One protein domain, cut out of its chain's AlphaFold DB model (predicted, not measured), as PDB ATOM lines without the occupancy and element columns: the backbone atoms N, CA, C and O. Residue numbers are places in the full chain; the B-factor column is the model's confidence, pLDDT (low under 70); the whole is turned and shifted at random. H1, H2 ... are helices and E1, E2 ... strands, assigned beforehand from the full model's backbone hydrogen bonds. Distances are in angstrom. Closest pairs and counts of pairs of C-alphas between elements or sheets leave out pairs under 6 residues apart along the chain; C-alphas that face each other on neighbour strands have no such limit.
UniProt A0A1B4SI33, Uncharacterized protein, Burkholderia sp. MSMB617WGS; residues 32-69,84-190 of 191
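Overview. This is residues 32 to 69 and 84 to 190 of the 191 residues of an uncharacterized protein of Burkholderia sp. MSMB617WGS (UniProt A0A1B4SI33). The model is a sandwich of two strongly twisted sheets face to face, their strands running nearly the same line, with the five-stranded sheet curled like part of a barrel. The short helix H1 lies over the edge strand E6, while H2 sits at one side off the sandwich, on neither sheet, and residues 52 to 58, of which 56 to 58 belong to H2, stand free. The printed part has 145 residues with two named helices and nine named strands, in the order H1 E1 H2 E2 E3 E4 E5 E6 E7 E8 E9, class mixed. One sheet runs E3 E9 E8 E5 E6 and is mixed; the other runs E1 E7 E4 E2 and is antiparallel. The whole is compact, with a radius of gyration of the C-alphas of 15.4 A, and elongated in outline, spanning 50 by 28 by 26 A.

Along the chain. H1, residues 32 to 38, begins with C-alpha 32 at (139.266, 137.338, 200.388). E1 is residues 42 to 46, and H2, residues 56 to 68, is 18.2 A long. E2, residues 88 to 94, begins with C-alpha 88 at (128.977, 130.398, 172.535) and runs on into E3, residues 97 to 99, at 30 degrees. E4, residues 106 to 115, is 29.9 A long. E5 is residues 126 to 131; E6, residues 137 to 144, bends by 60 degrees at residue 141. E7, residues 148 to 157, spans 24.9 A, and E8, residues 160 to 168, 25.5 A. E9, residues 181 to 190, spans 25.8 A and ends with C-alpha 190 at (118.473, 133.204, 201.149).

Arrangement. In the curled sheet, E3 and E9 are parallel, with N 98 and O 188 2.9 A apart. E9 and E8 form an antiparallel hairpin, with N 162 and O 187 at 2.8 A. E8 and E5 are antiparallel, N 129 and O 165 at 2.8 A, and E5 and E6 form a hairpin, N 128 and O 142 at 2.8 A. In the other sheet the antiparallel pairs include N 44 and O 151 of E1 and E7, 2.8 A; N 110 and O 152 of E4 and E7, 2.8 A; and N 92 and O 111 of E2 and E4, 2.9 A. Between the sheets, the closest C-alphas of E2 and E9 are those of Gly 89 and Leu 182, 5.1 A apart. H1 runs along E6, at 15 degrees on the local plane and a height over the sheet of 9.7 A, and only grazes the other sheet. H2 is on neither sheet, only just so for E1 E7 E4 E2 with 4 pairs of C-alphas within 10 A. In H1 and H2 every O i to N i+4 pair is within hydrogen-bond range.

Size, cuts and confidence. The C-alphas of Val 102 and Gln 119, the two farthest apart, are 51.0 A apart. Residues 70 to 83 are not printed, and C-alphas 69 and 84 are 14.7 A apart across the cut. The link E8 to E9, residues 169 to 180, is long. Mean pLDDT of the printed part is 75.6; residues 32 to 42, 46 to 69, 84 to 87, 117 to 123 and 178 are under 70.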
ATOM      1  N   ASN A  32     138.214 138.260 199.950       51.25
ATOM      2  CA  ASN A  32     139.266 137.338 200.388       51.25
ATOM      3  C   ASN A  32     138.707 135.978 200.820       51.25
ATOM      4  O   ASN A  32     139.364 134.955 200.613       51.25
ATOM      5  N   GLN A  33     137.491 135.962 201.365       62.28
ATOM      6  CA  GLN A  33     136.767 134.740 201.702       62.28
ATOM      7  C   GLN A  33     136.306 134.023 200.431       62.28
ATOM      8  O   GLN A  33     136.461 132.810 200.339       62.28
ATOM      9  N   LEU A  34     135.865 134.766 199.410       56.16
ATOM     10  CA  LEU A  34     135.503 134.232 198.097       56.16
ATOM     11  C   LEU A  34     136.690 133.523 197.426       56.16
ATOM     12  O   LEU A  34     136.551 132.401 196.945       56.16
ATOM     13  N   ARG A  35     137.890 134.121 197.458       61.25
ATOM     14  CA  ARG A  35     139.105 133.507 196.892       61.25
ATOM     15  C   ARG A  35     139.466 132.177 197.568       61.25
ATOM     16  O   ARG A  35     139.823 131.226 196.878       61.25
ATOM     17  N   ALA A  36     139.383 132.108 198.897       59.47
ATOM     18  CA  ALA A  36     139.644 130.879 199.654       59.47
ATOM     19  C   ALA A  36     138.523 129.837 199.489       59.47
ATOM     20  O   ALA A  36     138.757 128.632 199.552       59.47
ATOM     21  N   ALA A  37     137.296 130.296 199.265       60.69
ATOM     22  CA  ALA A  37     136.146 129.439 199.055       60.69
ATOM     23  C   ALA A  37     136.196 128.746 197.685       60.69
ATOM     24  O   ALA A  37     136.001 127.531 197.602       60.69
ATOM     25  N   VAL A  38     136.565 129.483 196.632       56.75
ATOM     26  CA  VAL A  38     136.712 128.956 195.269       56.75
ATOM     27  C   VAL A  38     137.649 127.750 195.207       56.75
ATOM     28  O   VAL A  38     137.333 126.795 194.502       56.75
ATOM     29  N   SER A  39     138.742 127.720 195.979       62.12
ATOM     30  CA  SER A  39     139.667 126.575 195.983       62.12
ATOM     31  C   SER A  39     139.063 125.255 196.489       62.12
ATOM     32  O   SER A  39     139.673 124.210 196.291       62.12
ATOM     33  N   ASN A  40     137.874 125.279 197.103       60.59
ATOM     34  CA  ASN A  40     137.150 124.084 197.557       60.59
ATOM     35  C   ASN A  40     136.106 123.580 196.543       60.59
ATOM     36  O   ASN A  40     135.307 122.697 196.855       60.59
ATOM     37  N   THR A  41     136.079 124.167 195.351       62.91
ATOM     38  CA  THR A  41     135.175 123.802 194.260       62.91
ATOM     39  C   THR A  41     135.667 122.536 193.558       62.91
ATOM     40  O   THR A  41     136.871 122.348 193.389       62.91
ATOM     41  N   THR A  42     134.752 121.664 193.126       68.75
ATOM     42  CA  THR A  42     135.100 120.472 192.335       68.75
ATOM     43  C   THR A  42     134.426 120.494 190.969       68.75
ATOM     44  O   THR A  42     133.234 120.776 190.865       68.75
ATOM     45  N   THR A  43     135.189 120.159 189.928       77.12
ATOM     46  CA  THR A  43     134.733 120.154 188.532       77.12
ATOM     47  C   THR A  43     134.693 118.734 187.982       77.12
ATOM     48  O   THR A  43     135.580 117.915 188.237       77.12
ATOM     49  N   ARG A  44     133.663 118.437 187.190       70.38
ATOM     50  CA  ARG A  44     133.552 117.214 186.399       70.38
ATOM     51  C   ARG A  44     133.145 117.542 184.968       70.38
ATOM     52  O   ARG A  44     132.111 118.169 184.746       70.38
ATOM     53  N   ALA A  45     133.902 117.027 184.006       70.94
ATOM     54  CA  ALA A  45     133.501 117.007 182.607       70.94
ATOM     55  C   ALA A  45     132.589 115.800 182.327       70.94
ATOM     56  O   ALA A  45     132.877 114.664 182.713       70.94
ATOM     57  N   SER A  46     131.488 116.052 181.632       67.06
ATOM     58  CA  SER A  46     130.677 115.046 180.950       67.06
ATOM     59  C   SER A  46     130.888 115.241 179.448       67.06
ATOM     60  O   SER A  46     130.837 116.373 178.964       67.06
ATOM     61  N   GLY A  47     131.259 114.164 178.748       57.75
ATOM     62  CA  GLY A  47     131.817 114.249 177.394       57.75
ATOM     63  C   GLY A  47     130.917 114.972 176.386       57.75
ATOM     64  O   GLY A  47     129.700 114.909 176.509       57.75
ATOM     65  N   GLY A  48     131.547 115.609 175.393       57.38
ATOM     66  CA  GLY A  48     130.980 116.024 174.104       57.38
ATOM     67  C   GLY A  48     129.812 117.014 174.152       57.38
ATOM     68  O   GLY A  48     128.674 116.643 174.438       57.38
ATOM     69  N   ILE A  49     130.053 118.267 173.764       56.31
ATOM     70  CA  ILE A  49     128.978 119.166 173.328       56.31
ATOM     71  C   ILE A  49     128.471 118.634 171.988       56.31
ATOM     72  O   ILE A  49     129.115 118.791 170.954       56.31
ATOM     73  N   ASP A  50     127.307 117.993 171.997       51.44
ATOM     74  CA  ASP A  50     126.595 117.726 170.755       51.44
ATOM     75  C   ASP A  50     126.000 119.048 170.258       51.44
ATOM     76  O   ASP A  50     124.969 119.504 170.757       51.44
ATOM     77  N   GLN A  51     126.670 119.709 169.314       48.31
ATOM     78  CA  GLN A  51     126.190 120.965 168.724       48.31
ATOM     79  C   GLN A  51     124.811 120.815 168.063       48.31
ATOM     80  O   GLN A  51     124.090 121.802 167.938       48.31
ATOM     81  N   SER A  52     124.395 119.589 167.718       42.12
ATOM     82  CA  SER A  52     123.045 119.306 167.217       42.12
ATOM     83  C   SER A  52     121.958 119.319 168.305       42.12
ATOM     84  O   SER A  52     120.772 119.235 167.994       42.12
ATOM     85  N   SER A  53     122.344 119.461 169.581       42.12
ATOM     86  CA  SER A  53     121.425 119.546 170.726       42.12
ATOM     87  C   SER A  53     120.992 120.969 171.092       42.12
ATOM     88  O   SER A  53     120.123 121.128 171.951       42.12
ATOM     89  N   LEU A  54     121.565 122.004 170.461       46.66
ATOM     90  CA  LEU A  54     121.039 123.363 170.577       46.66
ATOM     91  C   LEU A  54     119.749 123.445 169.762       46.66
ATOM     92  O   LEU A  54     119.733 123.162 168.565       46.66
ATOM     93  N   THR A  55     118.651 123.806 170.418       50.25
ATOM     94  CA  THR A  55     117.374 123.996 169.722       50.25
ATOM     95  C   THR A  55     117.494 125.140 168.714       50.25
ATOM     96  O   THR A  55     118.257 126.086 168.921       50.25
ATOM     97  N   SER A  56     116.722 125.090 167.626       46.66
ATOM     98  CA  SER A  56     116.733 126.136 166.593       46.66
ATOM     99  C   SER A  56     116.449 127.531 167.170       46.66
ATOM    100  O   SER A  56     117.033 128.509 166.721       46.66
ATOM    101  N   GLU A  57     115.645 127.616 168.236       47.34
ATOM    102  CA  GLU A  57     115.379 128.857 168.973       47.34
ATOM    103  C   GLU A  57     116.613 129.378 169.721       47.34
ATOM    104  O   GLU A  57     116.900 130.572 169.674       47.34
ATOM    105  N   GLN A  58     117.387 128.507 170.374       43.78
ATOM    106  CA  GLN A  58     118.645 128.893 171.030       43.78
ATOM    107  C   GLN A  58     119.700 129.320 170.005       43.78
ATOM    108  O   GLN A  58     120.478 130.241 170.257       43.78
ATOM    109  N   GLN A  59     119.698 128.684 168.832       48.19
ATOM    110  CA  GLN A  59     120.582 129.029 167.728       48.19
ATOM    111  C   GLN A  59     120.213 130.391 167.112       48.19
ATOM    112  O   GLN A  59     121.095 131.211 166.868       48.19
ATOM    113  N   GLU A  60     118.922 130.686 166.936       47.78
ATOM    114  CA  GLU A  60     118.440 131.996 166.478       47.78
ATOM    115  C   GLU A  60     118.653 133.103 167.518       47.78
ATOM    116  O   GLU A  60     119.078 134.201 167.158       47.78
ATOM    117  N   GLN A  61     118.432 132.826 168.807       46.69
ATOM    118  CA  GLN A  61     118.705 133.772 169.896       46.69
ATOM    119  C   GLN A  61     120.189 134.127 169.977       46.69
ATOM    120  O   GLN A  61     120.530 135.299 170.131       46.69
ATOM    121  N   LEU A  62     121.067 133.135 169.815       45.56
ATOM    122  CA  LEU A  62     122.505 133.349 169.725       45.56
ATOM    123  C   LEU A  62     122.827 134.260 168.531       45.56
ATOM    124  O   LEU A  62     123.455 135.297 168.711       45.56
ATOM    125  N   VAL A  63     122.322 133.952 167.332       47.53
ATOM    126  CA  VAL A  63     122.537 134.777 166.126       47.53
ATOM    127  C   VAL A  63     122.023 136.214 166.299       47.53
ATOM    128  O   VAL A  63     122.708 137.156 165.904       47.53
ATOM    129  N   GLN A  64     120.860 136.416 166.921       46.72
ATOM    130  CA  GLN A  64     120.301 137.749 167.179       46.72
ATOM    131  C   GLN A  64     121.105 138.535 168.222       46.72
ATOM    132  O   GLN A  64     121.336 139.732 168.042       46.72
ATOM    133  N   TRP A  65     121.577 137.873 169.283       41.50
ATOM    134  CA  TRP A  65     122.437 138.487 170.296       41.50
ATOM    135  C   TRP A  65     123.764 138.963 169.687       41.50
ATOM    136  O   TRP A  65     124.235 140.061 169.973       41.50
ATOM    137  N   LEU A  66     124.311 138.182 168.755       44.38
ATOM    138  CA  LEU A  66     125.541 138.492 168.028       44.38
ATOM    139  C   LEU A  66     125.353 139.573 166.955       44.38
ATOM    140  O   LEU A  66     126.266 140.362 166.720       44.38
ATOM    141  N   ALA A  67     124.175 139.645 166.330       41.44
ATOM    142  CA  ALA A  67     123.820 140.688 165.366       41.44
ATOM    143  C   ALA A  67     123.494 142.041 166.032       41.44
ATOM    144  O   ALA A  67     123.625 143.086 165.395       41.44
ATOM    145  N   GLY A  68     123.069 142.026 167.303       35.31
ATOM    146  CA  GLY A  68     122.751 143.214 168.103       35.31
ATOM    147  C   GLY A  68     123.877 143.695 169.026       35.31
ATOM    148  O   GLY A  68     123.777 144.793 169.579       35.31
ATOM    149  N   ALA A  69     124.946 142.913 169.202       40.38
ATOM    150  CA  ALA A  69     126.101 143.332 169.982       40.38
ATOM    151  C   ALA A  69     126.745 144.555 169.304       40.38
ATOM    152  O   ALA A  69     127.093 144.482 168.119       40.38
ATOM    153  N   CYS A  84     135.218 135.115 162.114       52.28
ATOM    154  CA  CYS A  84     134.954 133.967 162.974       52.28
ATOM    155  C   CYS A  84     133.501 133.967 163.469       52.28
ATOM    156  O   CYS A  84     133.046 134.998 163.978       52.28
ATOM    157  N   PRO A  85     132.784 132.830 163.390       54.09
ATOM    158  CA  PRO A  85     131.609 132.623 164.214       54.09
ATOM    159  C   PRO A  85     132.016 132.835 165.680       54.09
ATOM    160  O   PRO A  85     133.043 132.308 166.120       54.09
ATOM    161  N   PRO A  86     131.279 133.666 166.416       59.31
ATOM    162  CA  PRO A  86     131.620 133.999 167.787       59.31
ATOM    163  C   PRO A  86     131.449 132.768 168.686       59.31
ATOM    164  O   PRO A  86     130.602 131.914 168.407       59.31
ATOM    165  N   PRO A  87     132.243 132.671 169.765       68.00
ATOM    166  CA  PRO A  87     132.058 131.613 170.744       68.00
ATOM    167  C   PRO A  87     130.666 131.666 171.341       68.00
ATOM    168  O   PRO A  87     130.076 132.738 171.497       68.00
ATOM    169  N   PHE A  88     130.196 130.504 171.762       75.44
ATOM    170  CA  PHE A  88     128.977 130.398 172.535       75.44
ATOM    171  C   PHE A  88     129.251 129.673 173.842       75.44
ATOM    172  O   PHE A  88     130.187 128.884 173.977       75.44
ATOM    173  N   GLY A  89     128.414 129.961 174.824       79.62
ATOM    174  CA  GLY A  89     128.411 129.268 176.093       79.62
ATOM    175  C   GLY A  89     126.987 129.069 176.567       79.62
ATOM    176  O   GLY A  89     126.062 129.745 176.124       79.62
ATOM    177  N   SER A  90     126.817 128.129 177.481       83.75
ATOM    178  CA  SER A  90     125.593 128.006 178.261       83.75
ATOM    179  C   SER A  90     125.972 127.934 179.726       83.75
ATOM    180  O   SER A  90     127.063 127.480 180.078       83.75
ATOM    181  N   LEU A  91     125.099 128.449 180.581       89.06
ATOM    182  CA  LEU A  91     125.334 128.487 182.011       89.06
ATOM    183  C   LEU A  91     124.005 128.368 182.744       89.06
ATOM    184  O   LEU A  91     123.061 129.103 182.462       89.06
ATOM    185  N   SER A  92     123.947 127.454 183.699       90.50
ATOM    186  CA  SER A  92     122.810 127.275 184.594       90.50
ATOM    187  C   SER A  92     123.297 126.871 185.979       90.50
ATOM    188  O   SER A  92     124.409 126.365 186.132       90.50
ATOM    189  N   ALA A  93     122.470 127.122 186.986       92.88
ATOM    190  CA  ALA A  93     122.748 126.768 188.367       92.88
ATOM    191  C   ALA A  93     121.569 125.991 188.948       92.88
ATOM    192  O   ALA A  93     120.417 126.340 188.684       92.88
ATOM    193  N   ASP A  94     121.856 124.982 189.762       92.94
ATOM    194  CA  ASP A  94     120.853 124.215 190.490       92.94
ATOM    195  C   ASP A  94     121.309 123.935 191.939       92.94
ATOM    196  O   ASP A  94     122.304 123.229 192.149       92.94
ATOM    197  N   PRO A  95     120.626 124.488 192.960       95.19
ATOM    198  CA  PRO A  95     119.545 125.470 192.859       95.19
ATOM    199  C   PRO A  95     120.069 126.901 192.629       95.19
ATOM    200  O   PRO A  95     121.149 127.270 193.093       95.19
ATOM    201  N   GLN A  96     119.264 127.751 191.975       94.06
ATOM    202  CA  GLN A  96     119.519 129.204 191.866       94.06
ATOM    203  C   GLN A  96     119.201 129.977 193.153       94.06
ATOM    204  O   GLN A  96     119.723 131.068 193.368       94.06
ATOM    205  N   ARG A  97     118.338 129.431 194.017       95.25
ATOM    206  CA  ARG A  97     118.118 129.940 195.375       95.25
ATOM    207  C   ARG A  97     118.589 128.898 196.369       95.25
ATOM    208  O   ARG A  97     118.014 127.817 196.451       95.25
ATOM    209  N   VAL A  98     119.630 129.233 197.111       94.12
ATOM    210  CA  VAL A  98     120.235 128.349 198.100       94.12
ATOM    211  C   VAL A  98     119.721 128.752 199.472       94.12
ATOM    212  O   VAL A  98     119.835 129.914 199.851       94.12
ATOM    213  N   ASN A  99     119.165 127.802 200.223       92.44
ATOM    214  CA  ASN A  99     118.825 128.041 201.621       92.44
ATOM    215  C   ASN A  99     120.101 127.972 202.471       92.44
ATOM    216  O   ASN A  99     120.780 126.943 202.481       92.44
ATOM    217  N   VAL A 100     120.437 129.064 203.153       90.50
ATOM    218  CA  VAL A 100     121.686 129.223 203.896       90.50
ATOM    219  C   VAL A 100     121.397 129.203 205.401       90.50
ATOM    220  O   VAL A 100     120.664 130.062 205.897       90.50
ATOM    221  N   PRO A 101     121.972 128.252 206.162       83.88
ATOM    222  CA  PRO A 101     121.791 128.202 207.607       83.88
ATOM    223  C   PRO A 101     122.449 129.408 208.295       83.88
ATOM    224  O   PRO A 101     123.449 129.944 207.824       83.88
ATOM    225  N   VAL A 102     121.923 129.797 209.463       76.88
ATOM    226  CA  VAL A 102     122.333 131.004 210.220       76.88
ATOM    227  C   VAL A 102     123.846 131.095 210.470       76.88
ATOM    228  O   VAL A 102     124.378 132.196 210.573       76.88
ATOM    229  N   SER A 103     124.538 129.960 210.565       75.94
ATOM    230  CA  SER A 103     125.973 129.878 210.851       75.94
ATOM    231  C   SER A 103     126.741 129.025 209.834       75.94
ATOM    232  O   SER A 103     127.647 128.286 210.220       75.94
ATOM    233  N   GLY A 104     126.368 129.061 208.551       80.12
ATOM    234  CA  GLY A 104     127.037 128.244 207.538       80.12
ATOM    235  C   GLY A 104     126.862 128.736 206.109       80.12
ATOM    236  O   GLY A 104     126.336 129.814 205.857       80.12
ATOM    237  N   THR A 105     127.325 127.912 205.176       87.81
ATOM    238  CA  THR A 105     127.133 128.082 203.737       87.81
ATOM    239  C   THR A 105     126.172 127.019 203.228       87.81
ATOM    240  O   THR A 105     126.086 125.919 203.777       87.81
ATOM    241  N   GLY A 106     125.422 127.355 202.189       89.44
ATOM    242  CA  GLY A 106     124.741 126.367 201.372       89.44
ATOM    243  C   GLY A 106     125.576 126.003 200.149       89.44
ATOM    244  O   GLY A 106     126.713 126.452 199.975       89.44
ATOM    245  N   SER A 107     124.991 125.190 199.277       91.81
ATOM    246  CA  SER A 107     125.655 124.709 198.073       91.81
ATOM    247  C   SER A 107     124.790 124.870 196.834       91.81
ATOM    248  O   SER A 107     123.571 124.716 196.901       91.81
ATOM    249  N   THR A 108     125.435 125.103 195.697       94.06
ATOM    250  CA  THR A 108     124.818 125.034 194.368       94.06
ATOM    251  C   THR A 108     125.703 124.229 193.425       94.06
ATOM    252  O   THR A 108     126.899 124.063 193.669       94.06
ATOM    253  N   THR A 109     125.119 123.718 192.352       95.12
ATOM    254  CA  THR A 109     125.846 123.085 191.256       95.12
ATOM    255  C   THR A 109     125.697 123.945 190.013       95.12
ATOM    256  O   THR A 109     124.584 124.272 189.611       95.12
ATOM    257  N   ILE A 110     126.814 124.313 189.396       93.19
ATOM    258  CA  ILE A 110     126.844 125.068 188.149       93.19
ATOM    259  C   ILE A 110     127.061 124.102 186.991       93.19
ATOM    260  O   ILE A 110     128.047 123.369 186.968       93.19
ATOM    261  N   HIS A 111     126.170 124.132 186.006       92.00
ATOM    262  CA  HIS A 111     126.351 123.442 184.735       92.00
ATOM    263  C   HIS A 111     126.690 124.466 183.668       92.00
ATOM    264  O   HIS A 111     125.919 125.403 183.437       92.00
ATOM    265  N   TRP A 112     127.836 124.294 183.022       90.12
ATOM    266  CA  TRP A 112     128.319 125.246 182.040       90.12
ATOM    267  C   TRP A 112     128.934 124.570 180.826       90.12
ATOM    268  O   TRP A 112     129.432 123.446 180.886       90.12
ATOM    269  N   THR A 113     128.861 125.257 179.696       86.75
ATOM    270  CA  THR A 113     129.487 124.836 178.447       86.75
ATOM    271  C   THR A 113     130.170 126.028 177.822       86.75
ATOM    272  O   THR A 113     129.708 127.164 177.961       86.75
ATOM    273  N   TRP A 114     131.215 125.759 177.060       85.69
ATOM    274  CA  TRP A 114     131.712 126.705 176.084       85.69
ATOM    275  C   TRP A 114     132.230 125.939 174.875       85.69
ATOM    276  O   TRP A 114     132.729 124.818 175.000       85.69
ATOM    277  N   ASP A 115     132.059 126.534 173.709       80.12
ATOM    278  CA  ASP A 115     132.589 125.985 172.478       80.12
ATOM    279  C   ASP A 115     133.009 127.111 171.538       80.12
ATOM    280  O   ASP A 115     132.569 128.264 171.660       80.12
ATOM    281  N   GLU A 116     133.866 126.761 170.592       71.00
ATOM    282  CA  GLU A 116     134.374 127.671 169.579       71.00
ATOM    283  C   GLU A 116     133.946 127.258 168.173       71.00
ATOM    284  O   GLU A 116     133.509 126.140 167.904       71.00
ATOM    285  N   SER A 117     134.081 128.192 167.234       59.12
ATOM    286  CA  SER A 117     133.954 127.866 165.823       59.12
ATOM    287  C   SER A 117     135.038 126.868 165.412       59.12
ATOM    288  O   SER A 117     136.212 127.226 165.347       59.12
ATOM    289  N   HIS A 118     134.638 125.662 165.001       54.84
ATOM    290  CA  HIS A 118     135.539 124.610 164.505       54.84
ATOM    291  C   HIS A 118     136.491 125.051 163.383       54.84
ATOM    292  O   HIS A 118     137.515 124.411 163.154       54.84
ATOM    293  N   GLN A 119     136.156 126.115 162.650       51.06
ATOM    294  CA  GLN A 119     136.977 126.586 161.538       51.06
ATOM    295  C   GLN A 119     138.228 127.355 161.991       51.06
ATOM    296  O   GLN A 119     139.218 127.364 161.262       51.06
ATOM    297  N   TYR A 120     138.202 127.977 163.176       52.84
ATOM    298  CA  TYR A 120     139.299 128.796 163.688       52.84
ATOM    299  C   TYR A 120     139.269 128.826 165.223       52.84
ATOM    300  O   TYR A 120     138.345 129.423 165.783       52.84
ATOM    301  N   PRO A 121     140.272 128.242 165.901       60.19
ATOM    302  CA  PRO A 121     140.336 128.301 167.349       60.19
ATOM    303  C   PRO A 121     140.549 129.743 167.809       60.19
ATOM    304  O   PRO A 121     141.418 130.455 167.303       60.19
ATOM    305  N   ILE A 122     139.745 130.198 168.762       61.00
ATOM    306  CA  ILE A 122     139.764 131.580 169.256       61.00
ATOM    307  C   ILE A 122     140.468 131.695 170.610       61.00
ATOM    308  O   ILE A 122     140.987 132.762 170.943       61.00
ATOM    309  N   ALA A 123     140.473 130.615 171.397       69.50
ATOM    310  CA  ALA A 123     141.076 130.550 172.718       69.50
ATOM    311  C   ALA A 123     141.286 129.089 173.129       69.50
ATOM    312  O   ALA A 123     140.470 128.230 172.832       69.50
ATOM    313  N   GLU A 124     142.352 128.812 173.875       73.75
ATOM    314  CA  GLU A 124     142.587 127.465 174.416       73.75
ATOM    315  C   GLU A 124     141.609 127.130 175.562       73.75
ATOM    316  O   GLU A 124     141.192 125.986 175.713       73.75
ATOM    317  N   TYR A 125     141.202 128.146 176.339       81.56
ATOM    318  CA  TYR A 125     140.314 127.999 177.495       81.56
ATOM    319  C   TYR A 125     139.302 129.145 177.604       81.56
ATOM    320  O   TYR A 125     139.646 130.321 177.412       81.56
ATOM    321  N   ALA A 126     138.103 128.813 178.074       86.56
ATOM    322  CA  ALA A 126     137.215 129.747 178.755       86.56
ATOM    323  C   ALA A 126     137.125 129.378 180.236       86.56
ATOM    324  O   ALA A 126     137.440 128.256 180.635       86.56
ATOM    325  N   CYS A 127     136.722 130.338 181.059       89.75
ATOM    326  CA  CYS A 127     136.610 130.151 182.493       89.75
ATOM    327  C   CYS A 127     135.208 130.504 182.981       89.75
ATOM    328  O   CYS A 127     134.570 131.434 182.477       89.75
ATOM    329  N   LEU A 128     134.759 129.766 183.991       93.12
ATOM    330  CA  LEU A 128     133.673 130.152 184.868       93.12
ATOM    331  C   LEU A 128     134.208 131.188 185.853       93.12
ATOM    332  O   LEU A 128     135.181 130.947 186.567       93.12
ATOM    333  N   TRP A 129     133.555 132.335 185.901       93.00
ATOM    334  CA  TRP A 129     133.876 133.442 186.782       93.00
ATOM    335  C   TRP A 129     132.752 133.660 187.781       93.00
ATOM    336  O   TRP A 129     131.591 133.370 187.494       93.00
ATOM    337  N   VAL A 130     133.100 134.222 188.933       93.56
ATOM    338  CA  VAL A 130     132.148 134.691 189.938       93.56
ATOM    339  C   VAL A 130     132.467 136.125 190.347       93.56
ATOM    340  O   VAL A 130     133.631 136.510 190.482       93.56
ATOM    341  N   THR A 131     131.423 136.918 190.551       92.81
ATOM    342  CA  THR A 131     131.489 138.266 191.129       92.81
ATOM    343  C   THR A 131     130.235 138.524 191.964       92.81
ATOM    344  O   THR A 131     129.219 137.847 191.774       92.81
ATOM    345  N   THR A 132     130.275 139.490 192.876       90.12
ATOM    346  CA  THR A 132     129.091 139.925 193.629       90.12
ATOM    347  C   THR A 132     128.551 141.250 193.068       90.12
ATOM    348  O   THR A 132     129.286 142.000 192.417       90.12
ATOM    349  N   PRO A 133     127.251 141.563 193.220       84.56
ATOM    350  CA  PRO A 133     126.717 142.854 192.808       84.56
ATOM    351  C   PRO A 133     127.449 144.017 193.487       84.56
ATOM    352  O   PRO A 133     127.457 144.127 194.707       84.56
ATOM    353  N   GLY A 134     128.011 144.918 192.682       80.62
ATOM    354  CA  GLY A 134     128.779 146.068 193.168       80.62
ATOM    355  C   GLY A 134     130.295 145.874 193.106       80.62
ATOM    356  O   GLY A 134     131.021 146.868 193.134       80.62
ATOM    357  N   ASP A 135     130.773 144.642 192.913       85.12
ATOM    358  CA  ASP A 135     132.190 144.384 192.683       85.12
ATOM    359  C   ASP A 135     132.606 144.738 191.254       85.12
ATOM    360  O   ASP A 135     131.934 144.447 190.264       85.12
ATOM    361  N   SER A 136     133.784 145.351 191.139       83.25
ATOM    362  CA  SER A 136     134.415 145.631 189.842       83.25
ATOM    363  C   SER A 136     135.308 144.490 189.355       83.25
ATOM    364  O   SER A 136     135.793 144.536 188.225       83.25
ATOM    365  N   GLN A 137     135.543 143.486 190.203       85.69
ATOM    366  CA  GLN A 137     136.449 142.369 189.970       85.69
ATOM    367  C   GLN A 137     135.682 141.048 189.968       85.69
ATOM    368  O   GLN A 137     134.741 140.853 190.738       85.69
ATOM    369  N   ALA A 138     136.119 140.129 189.118       86.88
ATOM    370  CA  ALA A 138     135.668 138.751 189.115       86.88
ATOM    371  C   ALA A 138     136.828 137.795 189.374       86.88
ATOM    372  O   ALA A 138     137.991 138.075 189.063       86.88
ATOM    373  N   TYR A 139     136.474 136.638 189.915       87.38
ATOM    374  CA  TYR A 139     137.398 135.580 190.289       87.38
ATOM    375  C   TYR A 139     137.116 134.350 189.447       87.38
ATOM    376  O   TYR A 139     135.963 133.950 189.287       87.38
ATOM    377  N   VAL A 140     138.177 133.755 188.909       89.00
ATOM    378  CA  VAL A 140     138.094 132.460 188.229       89.00
ATOM    379  C   VAL A 140     137.678 131.401 189.237       89.00
ATOM    380  O   VAL A 140     138.368 131.235 190.238       89.00
ATOM    381  N   VAL A 141     136.599 130.689 188.935       89.44
ATOM    382  CA  VAL A 141     136.126 129.499 189.647       89.44
ATOM    383  C   VAL A 141     136.720 128.238 189.032       89.44
ATOM    384  O   VAL A 141     137.231 127.383 189.745       89.44
ATOM    385  N   ASP A 142     136.651 128.141 187.706       90.38
ATOM    386  CA  ASP A 142     136.999 126.954 186.930       90.38
ATOM    387  C   ASP A 142     137.429 127.381 185.520       90.38
ATOM    388  O   ASP A 142     136.931 128.391 185.022       90.38
ATOM    389  N   CYS A 143     138.353 126.667 184.878       86.62
ATOM    390  CA  CYS A 143     138.798 126.964 183.510       86.62
ATOM    391  C   CYS A 143     138.960 125.677 182.723       86.62
ATOM    392  O   CYS A 143     139.678 124.780 183.156       86.62
ATOM    393  N   GLU A 144     138.361 125.627 181.540       88.50
ATOM    394  CA  GLU A 144     138.233 124.384 180.796       88.50
ATOM    395  C   GLU A 144     138.321 124.582 179.276       88.50
ATOM    396  O   GLU A 144     138.153 125.687 178.749       88.50
ATOM    397  N   HIS A 145     138.621 123.487 178.577       85.06
ATOM    398  CA  HIS A 145     138.712 123.414 177.114       85.06
ATOM    399  C   HIS A 145     137.329 123.508 176.441       85.06
ATOM    400  O   HIS A 145     136.312 123.270 177.093       85.06
ATOM    401  N   PRO A 146     137.250 123.858 175.145       83.25
ATOM    402  CA  PRO A 146     135.972 123.855 174.442       83.25
ATOM    403  C   PRO A 146     135.463 122.421 174.233       83.25
ATOM    404  O   PRO A 146     136.219 121.448 174.313       83.25
ATOM    405  N   GLY A 147     134.170 122.280 173.944       78.25
ATOM    406  CA  GLY A 147     133.614 121.023 173.434       78.25
ATOM    407  C   GLY A 147     133.141 120.017 174.488       78.25
ATOM    408  O   GLY A 147     132.779 118.898 174.120       78.25
ATOM    409  N   ASN A 148     133.074 120.376 175.779       83.00
ATOM    410  CA  ASN A 148     132.448 119.530 176.811       83.00
ATOM    411  C   ASN A 148     131.396 120.263 177.651       83.00
ATOM    412  O   ASN A 148     131.310 121.491 177.685       83.00
ATOM    413  N   ARG A 149     130.592 119.467 178.362       86.31
ATOM    414  CA  ARG A 149     129.681 119.956 179.395       86.31
ATOM    415  C   ARG A 149     130.327 119.796 180.760       86.31
ATOM    416  O   ARG A 149     130.647 118.678 181.169       86.31
ATOM    417  N   TYR A 150     130.465 120.898 181.475       88.88
ATOM    418  CA  TYR A 150     131.124 120.964 182.767       88.88
ATOM    419  C   TYR A 150     130.100 121.105 183.882       88.88
ATOM    420  O   TYR A 150     129.089 121.792 183.752       88.88
ATOM    421  N   THR A 151     130.348 120.403 184.979       91.12
ATOM    422  CA  THR A 151     129.541 120.453 186.194       91.12
ATOM    423  C   THR A 151     130.454 120.782 187.359       91.12
ATOM    424  O   THR A 151     131.396 120.041 187.631       91.12
ATOM    425  N   VAL A 152     130.176 121.897 188.024       91.69
ATOM    426  CA  VAL A 152     131.025 122.502 189.045       91.69
ATOM    427  C   VAL A 152     130.235 122.604 190.345       91.69
ATOM    428  O   VAL A 152     129.210 123.281 190.402       91.69
ATOM    429  N   TYR A 153     130.683 121.920 191.394       91.19
ATOM    430  CA  TYR A 153     130.030 121.942 192.701       91.19
ATOM    431  C   TYR A 153     130.590 123.065 193.578       91.19
ATOM    432  O   TYR A 153     131.783 123.090 193.877       91.19
ATOM    433  N   ILE A 154     129.709 123.962 194.024       92.50
ATOM    434  CA  ILE A 154     130.025 125.178 194.775       92.50
ATOM    435  C   ILE A 154     129.512 125.029 196.221       92.50
ATOM    436  O   ILE A 154     128.334 125.294 196.471       92.50
ATOM    437  N   PRO A 155     130.349 124.620 197.197       89.19
ATOM    438  CA  PRO A 155     129.923 124.368 198.586       89.19
ATOM    439  C   PRO A 155     129.869 125.607 199.494       89.19
ATOM    440  O   PRO A 155     129.749 125.485 200.715       89.19
ATOM    441  N   TRP A 156     130.041 126.797 198.931       89.44
ATOM    442  CA  TRP A 156     130.345 128.004 199.695       89.44
ATOM    443  C   TRP A 156     129.366 129.149 199.445       89.44
ATOM    444  O   TRP A 156     129.698 130.297 199.704       89.44
ATOM    445  N   ILE A 157     128.145 128.873 198.983       91.19
ATOM    446  CA  ILE A 157     127.150 129.937 198.804       91.19
ATOM    447  C   ILE A 157     126.728 130.467 200.177       91.19
ATOM    448  O   ILE A 157     126.018 129.797 200.929       91.19
ATOM    449  N   GLY A 158     127.193 131.668 200.514       90.38
ATOM    450  CA  GLY A 158     126.721 132.423 201.668       90.38
ATOM    451  C   GLY A 158     125.393 133.117 201.377       90.38
ATOM    452  O   GLY A 158     124.873 133.053 200.263       90.38
ATOM    453  N   GLN A 159     124.856 133.824 202.373       90.88
ATOM    454  CA  GLN A 159     123.820 134.823 202.112       90.88
ATOM    455  C   GLN A 159     124.361 135.841 201.089       90.88
ATOM    456  O   GLN A 159     125.576 136.029 201.009       90.88
ATOM    457  N   GLY A 160     123.479 136.392 200.253       90.56
ATOM    458  CA  GLY A 160     123.879 137.340 199.211       90.56
ATOM    459  C   GLY A 160     123.517 136.902 197.802       90.56
ATOM    460  O   GLY A 160     122.821 135.906 197.599       90.56
ATOM    461  N   SER A 161     123.972 137.662 196.811       91.75
ATOM    462  CA  SER A 161     123.818 137.324 195.391       91.75
ATOM    463  C   SER A 161     125.179 137.176 194.726       91.75
ATOM    464  O   SER A 161     126.067 137.996 194.923       91.75
ATOM    465  N   TYR A 162     125.315 136.148 193.898       92.19
ATOM    466  CA  TYR A 162     126.543 135.797 193.197       92.19
ATOM    467  C   TYR A 162     126.228 135.706 191.707       92.19
ATOM    468  O   TYR A 162     125.363 134.931 191.293       92.19
ATOM    469  N   ASN A 163     126.916 136.507 190.901       92.25
ATOM    470  CA  ASN A 163     126.811 136.478 189.450       92.25
ATOM    471  C   ASN A 163     127.905 135.569 188.906       92.25
ATOM    472  O   ASN A 163     129.091 135.905 188.956       92.25
ATOM    473  N   PHE A 164     127.487 134.423 188.385       93.00
ATOM    474  CA  PHE A 164     128.352 133.503 187.671       93.00
ATOM    475  C   PHE A 164     128.272 133.794 186.183       93.00
ATOM    476  O   PHE A 164     127.190 134.043 185.648       93.00
ATOM    477  N   PHE A 165     129.404 133.744 185.497       91.44
ATOM    478  CA  PHE A 165     129.425 133.951 184.058       91.44
ATOM    479  C   PHE A 165     130.594 133.238 183.393       91.44
ATOM    480  O   PHE A 165     131.638 133.022 184.001       91.44
ATOM    481  N   VAL A 166     130.414 132.872 182.130       89.19
ATOM    482  CA  VAL A 166     131.459 132.267 181.304       89.19
ATOM    483  C   VAL A 166     132.101 133.363 180.468       89.19
ATOM    484  O   VAL A 166     131.404 134.100 179.769       89.19
ATOM    485  N   ALA A 167     133.422 133.471 180.526       85.31
ATOM    486  CA  ALA A 167     134.194 134.388 179.694       85.31
ATOM    487  C   ALA A 167     135.566 133.788 179.371       85.31
ATOM    488  O   ALA A 167     136.062 132.918 180.089       85.31
ATOM    489  N   LEU A 168     136.195 134.267 178.296       82.94
ATOM    490  CA  LEU A 168     137.537 133.826 177.907       82.94
ATOM    491  C   LEU A 168     138.550 134.035 179.041       82.94
ATOM    492  O   LEU A 168     138.427 134.970 179.838       82.94
ATOM    493  N   ARG A 169     139.564 133.164 179.108       76.50
ATOM    494  CA  ARG A 169     140.572 133.203 180.172       76.50
ATOM    495  C   ARG A 169     141.304 134.550 180.223       76.50
ATOM    496  O   ARG A 169     141.839 135.023 179.224       76.50
ATOM    497  N   GLN A 170     141.395 135.114 181.425       72.56
ATOM    498  CA  GLN A 170     142.173 136.310 181.760       72.56
ATOM    499  C   GLN A 170     142.933 136.091 183.078       72.56
ATOM    500  O   GLN A 170     142.766 135.063 183.739       72.56
ATOM    501  N   GLN A 171     143.795 137.034 183.463       74.81
ATOM    502  CA  GLN A 171     144.493 136.977 184.749       74.81
ATOM    503  C   GLN A 171     143.494 137.169 185.898       74.81
ATOM    504  O   GLN A 171     142.736 138.123 185.878       74.81
ATOM    505  N   SER A 172     143.485 136.277 186.891       76.81
ATOM    506  CA  SER A 172     142.595 136.377 188.058       76.81
ATOM    507  C   SER A 172     143.271 137.158 189.199       76.81
ATOM    508  O   SER A 172     144.417 136.831 189.526       76.81
ATOM    509  N   PRO A 173     142.602 138.128 189.854       83.56
ATOM    510  CA  PRO A 173     141.283 138.676 189.519       83.56
ATOM    511  C   PRO A 173     141.319 139.549 188.256       83.56
ATOM    512  O   PRO A 173     142.340 140.174 187.973       83.56
ATOM    513  N   ALA A 174     140.196 139.610 187.538       77.81
ATOM    514  CA  ALA A 174     140.051 140.440 186.341       77.81
ATOM    515  C   ALA A 174     138.880 141.431 186.471       77.81
ATOM    516  O   ALA A 174     137.876 141.118 187.122       77.81
ATOM    517  N   PRO A 175     138.970 142.616 185.838       81.62
ATOM    518  CA  PRO A 175     137.888 143.591 185.844       81.62
ATOM    519  C   PRO A 175     136.672 143.069 185.071       81.62
ATOM    520  O   PRO A 175     136.801 142.646 183.927       81.62
ATOM    521  N   VAL A 176     135.480 143.151 185.670       75.19
ATOM    522  CA  VAL A 176     134.214 142.733 185.030       75.19
ATOM    523  C   VAL A 176     133.923 143.585 183.789       75.19
ATOM    524  O   VAL A 176     133.421 143.095 182.776       75.19
ATOM    525  N   ALA A 177     134.266 144.875 183.852       75.06
ATOM    526  CA  ALA A 177     134.077 145.808 182.753       75.06
ATOM    527  C   ALA A 177     134.903 145.389 181.525       75.06
ATOM    528  O   ALA A 177     136.131 145.379 181.559       75.06
ATOM    529  N   GLY A 178     134.212 145.086 180.422       66.25
ATOM    530  CA  GLY A 178     134.840 144.716 179.153       66.25
ATOM    531  C   GLY A 178     135.115 143.222 178.973       66.25
ATOM    532  O   GLY A 178     135.682 142.851 177.947       66.25
ATOM    533  N   MET A 179     134.702 142.351 179.906       70.81
ATOM    534  CA  MET A 179     134.737 140.910 179.649       70.81
ATOM    535  C   MET A 179     133.686 140.519 178.598       70.81
ATOM    536  O   MET A 179     132.513 140.869 178.754       70.81
ATOM    537  N   PRO A 180     134.060 139.764 177.548       71.56
ATOM    538  CA  PRO A 180     133.097 139.197 176.614       71.56
ATOM    539  C   PRO A 180     132.387 138.014 177.285       71.56
ATOM    540  O   PRO A 180     132.852 136.876 177.230       71.56
ATOM    541  N   VAL A 181     131.285 138.311 177.973       81.31
ATOM    542  CA  VAL A 181     130.448 137.318 178.654       81.31
ATOM    543  C   VAL A 181     129.693 136.485 177.620       81.31
ATOM    544  O   VAL A 181     128.941 137.033 176.823       81.31
ATOM    545  N   LEU A 182     129.886 135.167 177.650       80.06
ATOM    546  CA  LEU A 182     129.233 134.210 176.748       80.06
ATOM    547  C   LEU A 182     127.882 133.736 177.292       80.06
ATOM    548  O   LEU A 182     126.943 133.513 176.539       80.06
ATOM    549  N   ALA A 183     127.805 133.568 178.610       83.25
ATOM    550  CA  ALA A 183     126.604 133.174 179.334       83.25
ATOM    551  C   ALA A 183     126.716 133.638 180.788       83.25
ATOM    552  O   ALA A 183     127.823 133.732 181.320       83.25
ATOM    553  N   ALA A 184     125.585 133.909 181.436       87.81
ATOM    554  CA  ALA A 184     125.535 134.355 182.823       87.81
ATOM    555  C   ALA A 184     124.347 133.732 183.564       87.81
ATOM    556  O   ALA A 184     123.306 133.446 182.975       87.81
ATOM    557  N   THR A 185     124.500 133.543 184.869       89.31
ATOM    558  CA  THR A 185     123.426 133.145 185.774       89.31
ATOM    559  C   THR A 185     123.672 133.746 187.153       89.31
ATOM    560  O   THR A 185     124.808 134.055 187.516       89.31
ATOM    561  N   THR A 186     122.612 133.903 187.936       92.69
ATOM    562  CA  THR A 186     122.700 134.442 189.293       92.69
ATOM    563  C   THR A 186     122.246 133.384 190.283       92.69
ATOM    564  O   THR A 186     121.209 132.747 190.091       92.69
ATOM    565  N   VAL A 187     123.018 133.221 191.355       93.75
ATOM    566  CA  VAL A 187     122.662 132.390 192.504       93.75
ATOM    567  C   VAL A 187     122.481 133.298 193.709       93.75
ATOM    568  O   VAL A 187     123.345 134.120 194.007       93.75
ATOM    569  N   THR A 188     121.363 133.152 194.409       94.69
ATOM    570  CA  THR A 188     121.065 133.919 195.620       94.69
ATOM    571  C   THR A 188     121.027 132.989 196.823       94.69
ATOM    572  O   THR A 188     120.247 132.037 196.852       94.69
ATOM    573  N   GLY A 189     121.835 133.283 197.836       92.25
ATOM    574  CA  GLY A 189     121.706 132.685 199.155       92.25
ATOM    575  C   GLY A 189     120.646 133.418 199.969       92.25
ATOM    576  O   GLY A 189     120.787 134.605 200.273       92.25
ATOM    577  N   THR A 190     119.578 132.710 200.320       91.31
ATOM    578  CA  THR A 190     118.473 133.204 201.149       91.31
ATOM    579  C   THR A 190     118.457 132.482 202.484       91.31
ATOM    580  O   THR A 190     118.859 131.324 202.564       91.31
TER     581      THR A 190